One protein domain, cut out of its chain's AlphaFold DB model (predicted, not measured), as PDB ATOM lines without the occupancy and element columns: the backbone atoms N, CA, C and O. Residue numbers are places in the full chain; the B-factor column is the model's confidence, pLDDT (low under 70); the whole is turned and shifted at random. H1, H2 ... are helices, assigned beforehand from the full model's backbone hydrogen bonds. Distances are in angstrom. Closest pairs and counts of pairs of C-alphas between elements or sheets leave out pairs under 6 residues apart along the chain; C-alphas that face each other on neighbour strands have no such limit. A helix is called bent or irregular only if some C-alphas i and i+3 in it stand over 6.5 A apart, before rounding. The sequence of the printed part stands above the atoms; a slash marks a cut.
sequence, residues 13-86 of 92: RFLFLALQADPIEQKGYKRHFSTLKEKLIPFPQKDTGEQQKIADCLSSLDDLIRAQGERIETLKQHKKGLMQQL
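Overview. This is residues 13 to 86 of the 92 residues of the protein "Restriction endonuclease subunit S" of Gammaproteobacteria bacterium (UniProt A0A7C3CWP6). One long straight helix, H3, makes most of the length, and a loose, open loop of chain is gathered at its starting end. The short helix H1 crosses the early part of H3 steeply; from H1 the chain runs off to a far turn near Arg 31 and folds back past the five-residue helix H2 to the start of H3, while residues 60 to 86 of H3 stick out from this body as a bare arm. The printed part has 74 residues, with three named helices in the order H1, H2, H3 and no named strand; the class is all helix, and 51 of the 74 residues are in the helices. The whole is extended, with a radius of gyration of the C-alphas of 20.3 A, and flat, spanning 62 by 39 by 11 A along its three main axes.

Along the chain. The printed part begins with H1, residues 13 to 21, whose first C-alpha, that of Arg 13, is at (94.177, 7.919, 59.534); it measures 12.4 A from first to last C-alpha. Residues 22 to 33 follow with no named element, and within them the C-alpha of Arg 31 is at (91.508, 3.080, 85.901). H2 is residues 34 to 38, Ser 34 to Glu 38, and measures 6.4 A from first to last C-alpha. After residues 39 to 49 comes H3, residues 50 to 86, the longest helix with 37 residues. It begins at C-alpha 50 at (93.738, -1.218, 51.609) and ends at C-alpha 86 at (65.193, 44.299, 47.831), 53.9 A away. None of the three helices is bent or irregular.

Arrangement. H1 and H3 touch, with 8 pairs of C-alphas within 8 A. Their closest C-alphas are those of Phe 14 and Ala 55, 5.1 A apart. Their lines stand at a steep tilt of 65 degrees, and the two helices run the same way. H3 touches H1 with residues 51 to 58 alone, and their centres are 21.5 A apart. H2 touches no helix: H1 and H2 are apart, and H2 and H3 are apart, with no C-alpha of the one within 8 A of the other. Residues 60 to 86, which belong to H3, stand free, with no C-alpha 8 or more residues away along the chain within 10 A. In the backbones of H1, H2 and H3, every pair of O of residue i and N of residue i+4 is within hydrogen-bond range.

Size, cuts and confidence. The two C-alphas farthest apart are those of Arg 31 and Leu 86, 62.0 A, while the first and last printed C-alphas, those of Arg 13 and Leu 86, are 48.0 A apart. Without the stretch that stands free, the body has 47 residues and spans 37 by 20 by 11 A, with a radius of gyration of 13.0 A. The link from H1 to H2, 12 residues, is long, and its C-alphas lie 11 to 28 A from the mean of the C-alphas. The link from H2 to H3, 11 residues, is long too. The printed part has no cut; it begins at residue 13 and ends at residue 86 of a full chain of 92 residues. The mean pLDDT of the printed part is 88.5. Confidence is low, under 70, in 10 residues, 26 to 35, of which 34 and 35 belong to H2; the mean pLDDT is 91 in H1, 69 in H2 and 97 in H3.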
ATOM      1  N   ARG A  13      95.452   7.360  60.008       93.81
ATOM      2  CA  ARG A  13      94.177   7.919  59.534       93.81
ATOM      3  C   ARG A  13      93.107   6.838  59.453       93.81
ATOM      4  O   ARG A  13      91.973   7.099  59.841       93.81
ATOM      5  N   PHE A  14      93.463   5.616  59.056       94.12
ATOM      6  CA  PHE A  14      92.557   4.472  59.150       94.12
ATOM      7  C   PHE A  14      92.078   4.245  60.592       94.12
ATOM      8  O   PHE A  14      90.874   4.144  60.818       94.12
ATOM      9  N   LEU A  15      92.984   4.234  61.582       91.94
ATOM     10  CA  LEU A  15      92.600   4.106  62.994       91.94
ATOM     11  C   LEU A  15      91.666   5.239  63.430       91.94
ATOM     12  O   LEU A  15      90.673   4.990  64.111       91.94
ATOM     13  N   PHE A  16      91.978   6.476  63.048       91.94
ATOM     14  CA  PHE A  16      91.145   7.634  63.357       91.94
ATOM     15  C   PHE A  16      89.721   7.475  62.808       91.94
ATOM     16  O   PHE A  16      88.763   7.626  63.564       91.94
ATOM     17  N   LEU A  17      89.583   7.102  61.535       92.94
ATOM     18  CA  LEU A  17      88.287   6.881  60.889       92.94
ATOM     19  C   LEU A  17      87.527   5.703  61.515       92.94
ATOM     20  O   LEU A  17      86.328   5.804  61.768       92.94
ATOM     21  N   ALA A  18      88.221   4.613  61.851       90.88
ATOM     22  CA  ALA A  18      87.618   3.473  62.538       90.88
ATOM     23  C   ALA A  18      87.057   3.862  63.918       90.88
ATOM     24  O   ALA A  18      85.961   3.444  64.286       90.88
ATOM     25  N   LEU A  19      87.774   4.706  64.667       88.75
ATOM     26  CA  LEU A  19      87.320   5.205  65.968       88.75
ATOM     27  C   LEU A  19      86.184   6.226  65.868       88.75
ATOM     28  O   LEU A  19      85.438   6.382  66.830       88.75
ATOM     29  N   GLN A  20      86.038   6.928  64.743       88.94
ATOM     30  CA  GLN A  20      84.855   7.754  64.504       88.94
ATOM     31  C   GLN A  20      83.615   6.900  64.235       88.94
ATOM     32  O   GLN A  20      82.543   7.206  64.753       88.94
ATOM     33  N   ALA A  21      83.765   5.831  63.446       87.94
ATOM     34  CA  ALA A  21      82.670   4.922  63.121       87.94
ATOM     35  C   ALA A  21      82.205   4.108  64.339       87.94
ATOM     36  O   ALA A  21      81.013   3.847  64.488       87.94
ATOM     37  N   ASP A  22      83.135   3.731  65.218       85.19
ATOM     38  CA  ASP A  22      82.848   2.986  66.440       85.19
ATOM     39  C   ASP A  22      83.574   3.611  67.654       85.19
ATOM     40  O   ASP A  22      84.651   3.149  68.071       85.19
ATOM     41  N   PRO A  23      83.009   4.683  68.242       81.31
ATOM     42  CA  PRO A  23      83.655   5.448  69.299       81.31
ATOM     43  C   PRO A  23      83.868   4.637  70.577       81.31
ATOM     44  O   PRO A  23      83.141   3.704  70.924       81.31
ATOM     45  N   ILE A  24      84.911   5.000  71.319       76.12
ATOM     46  CA  ILE A  24      85.190   4.399  72.622       76.12
ATOM     47  C   ILE A  24      84.303   5.086  73.655       76.12
ATOM     48  O   ILE A  24      84.465   6.275  73.932       76.12
ATOM     49  N   GLU A  25      83.394   4.329  74.261       74.06
ATOM     50  CA  GLU A  25      82.588   4.832  75.371       74.06
ATOM     51  C   GLU A  25      83.485   5.214  76.556       74.06
ATOM     52  O   GLU A  25      84.173   4.376  77.149       74.06
ATOM     53  N   GLN A  26      83.457   6.489  76.948       68.94
ATOM     54  CA  GLN A  26      84.145   6.950  78.151       68.94
ATOM     55  C   GLN A  26      83.363   6.527  79.399       68.94
ATOM     56  O   GLN A  26      82.493   7.245  79.889       68.94
ATOM     57  N   LYS A  27      83.694   5.361  79.962       65.56
ATOM     58  CA  LYS A  27      83.112   4.874  81.226       65.56
ATOM     59  C   LYS A  27      83.842   5.446  82.452       65.56
ATOM     60  O   LYS A  27      84.383   4.697  83.261       65.56
ATOM     61  N   GLY A  28      83.843   6.776  82.593       68.50
ATOM     62  CA  GLY A  28      84.291   7.503  83.792       68.50
ATOM     63  C   GLY A  28      85.693   7.141  84.318       68.50
ATOM     64  O   GLY A  28      86.558   6.678  83.580       68.50
ATOM     65  N   TYR A  29      85.923   7.350  85.623       59.97
ATOM     66  CA  TYR A  29      87.202   7.096  86.312       59.97
ATOM     67  C   TYR A  29      87.459   5.592  86.553       59.97
ATOM     68  O   TYR A  29      87.861   5.177  87.640       59.97
ATOM     69  N   LYS A  30      87.220   4.729  85.558       57.41
ATOM     70  CA  LYS A  30      87.731   3.357  85.592       57.41
ATOM     71  C   LYS A  30      89.169   3.374  85.096       57.41
ATOM     72  O   LYS A  30      89.472   3.669  83.945       57.41
ATOM     73  N   ARG A  31      90.060   3.133  86.053       53.09
ATOM     74  CA  ARG A  31      91.508   3.080  85.901       53.09
ATOM     75  C   ARG A  31      91.874   2.202  84.704       53.09
ATOM     76  O   ARG A  31      91.674   0.995  84.737       53.09
ATOM     77  N   HIS A  32      92.490   2.852  83.722       58.06
ATOM     78  CA  HIS A  32      93.119   2.285  82.535       58.06
ATOM     79  C   HIS A  32      92.142   1.796  81.467       58.06
ATOM     80  O   HIS A  32      91.134   1.171  81.751       58.06
ATOM     81  N   PHE A  33      92.492   2.102  80.220       65.81
ATOM     82  CA  PHE A  33      91.785   1.784  78.986       65.81
ATOM     83  C   PHE A  33      91.655   0.264  78.722       65.81
ATOM     84  O   PHE A  33      92.009  -0.209  77.648       65.81
ATOM     85  N   SER A  34      91.195  -0.538  79.683       67.44
ATOM     86  CA  SER A  34      90.950  -1.975  79.508       67.44
ATOM     87  C   SER A  34      89.973  -2.231  78.365       67.44
ATOM     88  O   SER A  34      90.189  -3.141  77.575       67.44
ATOM     89  N   THR A  35      89.005  -1.335  78.173       66.62
ATOM     90  CA  THR A  35      88.086  -1.359  77.029       66.62
ATOM     91  C   THR A  35      88.815  -1.287  75.682       66.62
ATOM     92  O   THR A  35      88.371  -1.913  74.732       66.62
ATOM     93  N   LEU A  36      89.964  -0.599  75.586       70.50
ATOM     94  CA  LEU A  36      90.788  -0.604  74.365       70.50
ATOM     95  C   LEU A  36      91.480  -1.945  74.122       70.50
ATOM     96  O   LEU A  36      91.771  -2.272  72.980       70.50
ATOM     97  N   LYS A  37      91.776  -2.706  75.181       71.06
ATOM     98  CA  LYS A  37      92.371  -4.043  75.055       71.06
ATOM     99  C   LYS A  37      91.339  -5.090  74.644       71.06
ATOM    100  O   LYS A  37      91.701  -6.081  74.025       71.06
ATOM    101  N   GLU A  38      90.083  -4.884  75.024       71.06
ATOM    102  CA  GLU A  38      88.973  -5.803  74.749       71.06
ATOM    103  C   GLU A  38      88.325  -5.544  73.383       71.06
ATOM    104  O   GLU A  38      87.766  -6.458  72.780       71.06
ATOM    105  N   LYS A  39      88.395  -4.306  72.881       73.94
ATOM    106  CA  LYS A  39      87.767  -3.927  71.616       73.94
ATOM    107  C   LYS A  39      88.572  -4.469  70.435       73.94
ATOM    108  O   LYS A  39      89.679  -4.014  70.155       73.94
ATOM    109  N   LEU A  40      87.989  -5.432  69.729       74.62
ATOM    110  CA  LEU A  40      88.527  -5.963  68.483       74.62
ATOM    111  C   LEU A  40      88.057  -5.086  67.324       74.62
ATOM    112  O   LEU A  40      86.876  -5.075  66.991       74.62
ATOM    113  N   ILE A  41      88.989  -4.363  66.708       76.44
ATOM    114  CA  ILE A  41      88.741  -3.644  65.460       76.44
ATOM    115  C   ILE A  41      89.348  -4.497  64.344       76.44
ATOM    116  O   ILE A  41      90.571  -4.637  64.317       76.44
ATOM    117  N   PRO A  42      88.554  -5.114  63.454       84.75
ATOM    118  CA  PRO A  42      89.112  -5.784  62.290       84.75
ATOM    119  C   PRO A  42      89.737  -4.736  61.365       84.75
ATOM    120  O   PRO A  42      89.124  -3.713  61.064       84.75
ATOM    121  N   PHE A  43      90.961  -4.989  60.909       91.12
ATOM    122  CA  PHE A  43      91.664  -4.117  59.974       91.12
ATOM    123  C   PHE A  43      92.273  -4.943  58.832       91.12
ATOM    124  O   PHE A  43      92.739  -6.062  59.069       91.12
ATOM    125  N   PRO A  44      92.280  -4.423  57.590       94.94
ATOM    126  CA  PRO A  44      92.996  -5.052  56.482       94.94
ATOM    127  C   PRO A  44      94.493  -5.175  56.779       94.94
ATOM    128  O   PRO A  44      95.043  -4.349  57.501       94.94
ATOM    129  N   GLN A  45      95.192  -6.145  56.189       94.38
ATOM    130  CA  GLN A  45      96.650  -6.222  56.330       94.38
ATOM    131  C   GLN A  45      97.324  -4.979  55.728       94.38
ATOM    132  O   GLN A  45      96.942  -4.510  54.653       94.38
ATOM    133  N   LYS A  46      98.317  -4.423  56.429       89.88
ATOM    134  CA  LYS A  46      98.928  -3.129  56.084       89.88
ATOM    135  C   LYS A  46      99.573  -3.101  54.697       89.88
ATOM    136  O   LYS A  46      99.477  -2.102  53.990       89.88
ATOM    137  N   ASP A  47     100.230  -4.188  54.321       93.00
ATOM    138  CA  ASP A  47     100.965  -4.359  53.065       93.00
ATOM    139  C   ASP A  47     100.063  -4.426  51.823       93.00
ATOM    140  O   ASP A  47     100.529  -4.183  50.713       93.00
ATOM    141  N   THR A  48      98.761  -4.659  51.996       95.94
ATOM    142  CA  THR A  48      97.783  -4.641  50.892       95.94
ATOM    143  C   THR A  48      97.491  -3.233  50.359       95.94
ATOM    144  O   THR A  48      96.912  -3.082  49.283       95.94
ATOM    145  N   GLY A  49      97.845  -2.188  51.119       96.50
ATOM    146  CA  GLY A  49      97.492  -0.798  50.817       96.50
ATOM    147  C   GLY A  49      96.008  -0.459  51.019       96.50
ATOM    148  O   GLY A  49      95.603   0.677  50.779       96.50
ATOM    149  N   GLU A  50      95.187  -1.402  51.482       97.62
ATOM    150  CA  GLU A  50      93.738  -1.218  51.609       97.62
ATOM    151  C   GLU A  50      93.369  -0.178  52.677       97.62
ATOM    152  O   GLU A  50      92.504   0.665  52.453       97.62
ATOM    153  N   GLN A  51      94.083  -0.158  53.808       96.75
ATOM    154  CA  GLN A  51      93.865   0.843  54.862       96.75
ATOM    155  C   GLN A  51      94.031   2.279  54.338       96.75
ATOM    156  O   GLN A  51      93.232   3.156  54.659       96.75
ATOM    157  N   GLN A  52      95.040   2.503  53.488       97.19
ATOM    158  CA  GLN A  52      95.316   3.797  52.868       97.19
ATOM    159  C   GLN A  52      94.191   4.195  51.904       97.19
ATOM    160  O   GLN A  52      93.709   5.321  51.977       97.19
ATOM    161  N   LYS A  53      93.728   3.266  51.055       97.88
ATOM    162  CA  LYS A  53      92.612   3.502  50.122       97.88
ATOM    163  C   LYS A  53      91.319   3.859  50.845       97.88
ATOM    164  O   LYS A  53      90.640   4.799  50.440       97.88
ATOM    165  N   ILE A  54      90.991   3.132  51.915       96.25
ATOM    166  CA  ILE A  54      89.824   3.428  52.755       96.25
ATOM    167  C   ILE A  54      89.966   4.828  53.351       96.25
ATOM    168  O   ILE A  54      89.042   5.633  53.252       96.25
ATOM    169  N   ALA A  55      91.132   5.134  53.924       96.25
ATOM    170  CA  ALA A  55      91.370   6.424  54.547       96.25
ATOM    171  C   ALA A  55      91.294   7.587  53.550       96.25
ATOM    172  O   ALA A  55      90.667   8.599  53.851       96.25
ATOM    173  N   ASP A  56      91.870   7.438  52.358       97.81
ATOM    174  CA  ASP A  56      91.809   8.450  51.300       97.81
ATOM    175  C   ASP A  56      90.376   8.645  50.789       97.81
ATOM    176  O   ASP A  56      89.920   9.779  50.650       97.81
ATOM    177  N   CYS A  57      89.636   7.553  50.572       97.88
ATOM    178  CA  CYS A  57      88.245   7.601  50.129       97.88
ATOM    179  C   CYS A  57      87.361   8.352  51.134       97.88
ATOM    180  O   CYS A  57      86.708   9.332  50.771       97.88
ATOM    181  N   LEU A  58      87.382   7.947  52.407       97.00
ATOM    182  CA  LEU A  58      86.545   8.560  53.439       97.00
ATOM    183  C   LEU A  58      86.948  10.014  53.712       97.00
ATOM    184  O   LEU A  58      86.077  10.873  53.801       97.00
ATOM    185  N   SER A  59      88.250  10.316  53.722       96.38
ATOM    186  CA  SER A  59      88.722  11.700  53.873       96.38
ATOM    187  C   SER A  59      88.258  12.587  52.712       96.38
ATOM    188  O   SER A  59      87.846  13.722  52.930       96.38
ATOM    189  N   SER A  60      88.258  12.068  51.476       97.81
ATOM    190  CA  SER A  60      87.766  12.824  50.317       97.81
ATOM    191  C   SER A  60      86.263  13.119  50.391       97.81
ATOM    192  O   SER A  60      85.810  14.171  49.935       97.81
ATOM    193  N   LEU A  61      85.487  12.216  50.999       97.94
ATOM    194  CA  LEU A  61      84.062  12.427  51.243       97.94
ATOM    195  C   LEU A  61      83.834  13.485  52.324       97.94
ATOM    196  O   LEU A  61      82.998  14.366  52.124       97.94
ATOM    197  N   ASP A  62      84.594  13.448  53.418       97.06
ATOM    198  CA  ASP A  62      84.523  14.471  54.468       97.06
ATOM    199  C   ASP A  62      84.871  15.864  53.924       97.06
ATOM    200  O   ASP A  62      84.183  16.847  54.217       97.06
ATOM    201  N   ASP A  63      85.891  15.953  53.066       97.75
ATOM    202  CA  ASP A  63      86.266  17.191  52.381       97.75
ATOM    203  C   ASP A  63      85.138  17.716  51.487       97.75
ATOM    204  O   ASP A  63      84.830  18.912  51.511       97.75
ATOM    205  N   LEU A  64      84.478  16.826  50.742       98.62
ATOM    206  CA  LEU A  64      83.345  17.185  49.894       98.62
ATOM    207  C   LEU A  64      82.144  17.671  50.719       98.62
ATOM    208  O   LEU A  64      81.529  18.682  50.372       98.62
ATOM    209  N   ILE A  65      81.818  16.983  51.817       98.38
ATOM    210  CA  ILE A  65      80.734  17.370  52.732       98.38
ATOM    211  C   ILE A  65      81.015  18.754  53.320       98.38
ATOM    212  O   ILE A  65      80.133  19.618  53.317       98.38
ATOM    213  N   ARG A  66      82.249  18.990  53.777       98.56
ATOM    214  CA  ARG A  66      82.684  20.281  54.316       98.56
ATOM    215  C   ARG A  66      82.557  21.399  53.284       98.56
ATOM    216  O   ARG A  66      81.899  22.401  53.566       98.56
ATOM    217  N   ALA A  67      83.098  21.206  52.083       98.69
ATOM    218  CA  ALA A  67      83.018  22.190  51.004       98.69
ATOM    219  C   ALA A  67      81.561  22.514  50.627       98.69
ATOM    220  O   ALA A  67      81.199  23.670  50.393       98.69
ATOM    221  N   GLN A  68      80.690  21.501  50.613       98.81
ATOM    222  CA  GLN A  68      79.270  21.700  50.343       98.81
ATOM    223  C   GLN A  68      78.569  22.468  51.475       98.81
ATOM    224  O   GLN A  68      77.739  23.336  51.198       98.81
ATOM    225  N   GLY A  69      78.915  22.195  52.737       98.69
ATOM    226  CA  GLY A  69      78.432  22.951  53.893       98.69
ATOM    227  C   GLY A  69      78.806  24.434  53.818       98.69
ATOM    228  O   GLY A  69      77.941  25.301  53.952       98.69
ATOM    229  N   GLU A  70      80.065  24.735  53.502       98.69
ATOM    230  CA  GLU A  70      80.559  26.107  53.308       98.69
ATOM    231  C   GLU A  70      79.829  26.829  52.166       98.69
ATOM    232  O   GLU A  70      79.436  27.996  52.294       98.69
ATOM    233  N   ARG A  71      79.570  26.124  51.058       98.69
ATOM    234  CA  ARG A  71      78.796  26.659  49.932       98.69
ATOM    235  C   ARG A  71      77.362  26.995  50.334       98.69
ATOM    236  O   ARG A  71      76.852  28.044  49.935       98.69
ATOM    237  N   ILE A  72      76.708  26.135  51.114       98.81
ATOM    238  CA  ILE A  72      75.349  26.382  51.615       98.81
ATOM    239  C   ILE A  72      75.320  27.639  52.488       98.81
ATOM    240  O   ILE A  72      74.463  28.498  52.279       98.81
ATOM    241  N   GLU A  73      76.254  27.780  53.427       98.69
ATOM    242  CA  GLU A  73      76.308  28.955  54.303       98.69
ATOM    243  C   GLU A  73      76.597  30.242  53.524       98.69
ATOM    244  O   GLU A  73      75.920  31.253  53.725       98.69
ATOM    245  N   THR A  74      77.499  30.182  52.544       98.62
ATOM    246  CA  THR A  74      77.768  31.305  51.634       98.62
ATOM    247  C   THR A  74      76.505  31.730  50.880       98.62
ATOM    248  O   THR A  74      76.174  32.916  50.820       98.62
ATOM    249  N   LEU A  75      75.741  30.775  50.341       98.62
ATOM    250  CA  LEU A  75      74.495  31.064  49.622       98.62
ATOM    251  C   LEU A  75      73.404  31.624  50.542       98.62
ATOM    252  O   LEU A  75      72.668  32.524  50.136       98.62
ATOM    253  N   LYS A  76      73.302  31.140  51.786       98.44
ATOM    254  CA  LYS A  76      72.375  31.700  52.784       98.44
ATOM    255  C   LYS A  76      72.712  33.156  53.101       98.44
ATOM    256  O   LYS A  76      71.806  33.991  53.137       98.44
ATOM    257  N   GLN A  77      73.992  33.471  53.296       98.19
ATOM    258  CA  GLN A  77      74.457  34.840  53.540       98.19
ATOM    259  C   GLN A  77      74.182  35.746  52.338       98.19
ATOM    260  O   GLN A  77      73.621  36.829  52.505       98.19
ATOM    261  N   HIS A  78      74.482  35.272  51.126       97.88
ATOM    262  CA  HIS A  78      74.192  36.001  49.894       97.88
ATOM    263  C   HIS A  78      72.690  36.287  49.762       97.88
ATOM    264  O   HIS A  78      72.290  37.435  49.568       97.88
ATOM    265  N   LYS A  79      71.836  35.266  49.936       97.50
ATOM    266  CA  LYS A  79      70.375  35.426  49.916       97.50
ATOM    267  C   LYS A  79      69.915  36.471  50.934       97.50
ATOM    268  O   LYS A  79      69.078  37.304  50.602       97.50
ATOM    269  N   LYS A  80      70.452  36.446  52.160       96.62
ATOM    270  CA  LYS A  80      70.120  37.429  53.200       96.62
ATOM    271  C   LYS A  80      70.472  38.855  52.762       96.62
ATOM    272  O   LYS A  80      69.637  39.739  52.916       96.62
ATOM    273  N   GLY A  81      71.657  39.057  52.186       96.00
ATOM    274  CA  GLY A  81      72.083  40.359  51.664       96.00
ATOM    275  C   GLY A  81      71.171  40.876  50.549       96.00
ATOM    276  O   GLY A  81      70.716  42.015  50.612       96.00
ATOM    277  N   LEU A  82      70.815  40.026  49.579       96.62
ATOM    278  CA  LEU A  82      69.883  40.407  48.509       96.62
ATOM    279  C   LEU A  82      68.495  40.767  49.053       96.62
ATOM    280  O   LEU A  82      67.903  41.748  48.619       96.62
ATOM    281  N   MET A  83      67.979  40.012  50.027       95.69
ATOM    282  CA  MET A  83      66.684  40.321  50.642       95.69
ATOM    283  C   MET A  83      66.696  41.667  51.376       95.69
ATOM    284  O   MET A  83      65.714  42.395  51.301       95.69
ATOM    285  N   GLN A  84      67.804  42.017  52.039       94.75
ATOM    286  CA  GLN A  84      67.973  43.333  52.668       94.75
ATOM    287  C   GLN A  84      68.014  44.472  51.638       94.75
ATOM    288  O   GLN A  84      67.513  45.555  51.916       94.75
ATOM    289  N   GLN A  85      68.585  44.234  50.453       92.12
ATOM    290  CA  GLN A  85      68.612  45.216  49.363       92.12
ATOM    291  C   GLN A  85      67.246  45.383  48.684       92.12
ATOM    292  O   GLN A  85      66.870  46.500  48.347       92.12
ATOM    293  N   LEU A  86      66.512  44.285  48.475       93.88
ATOM    294  CA  LEU A  86      65.193  44.299  47.831       93.88
ATOM    295  C   LEU A  86      64.098  44.863  48.736       93.88
ATOM    296  O   LEU A  86      63.157  45.480  48.244       93.88
TER     297      LEU A  86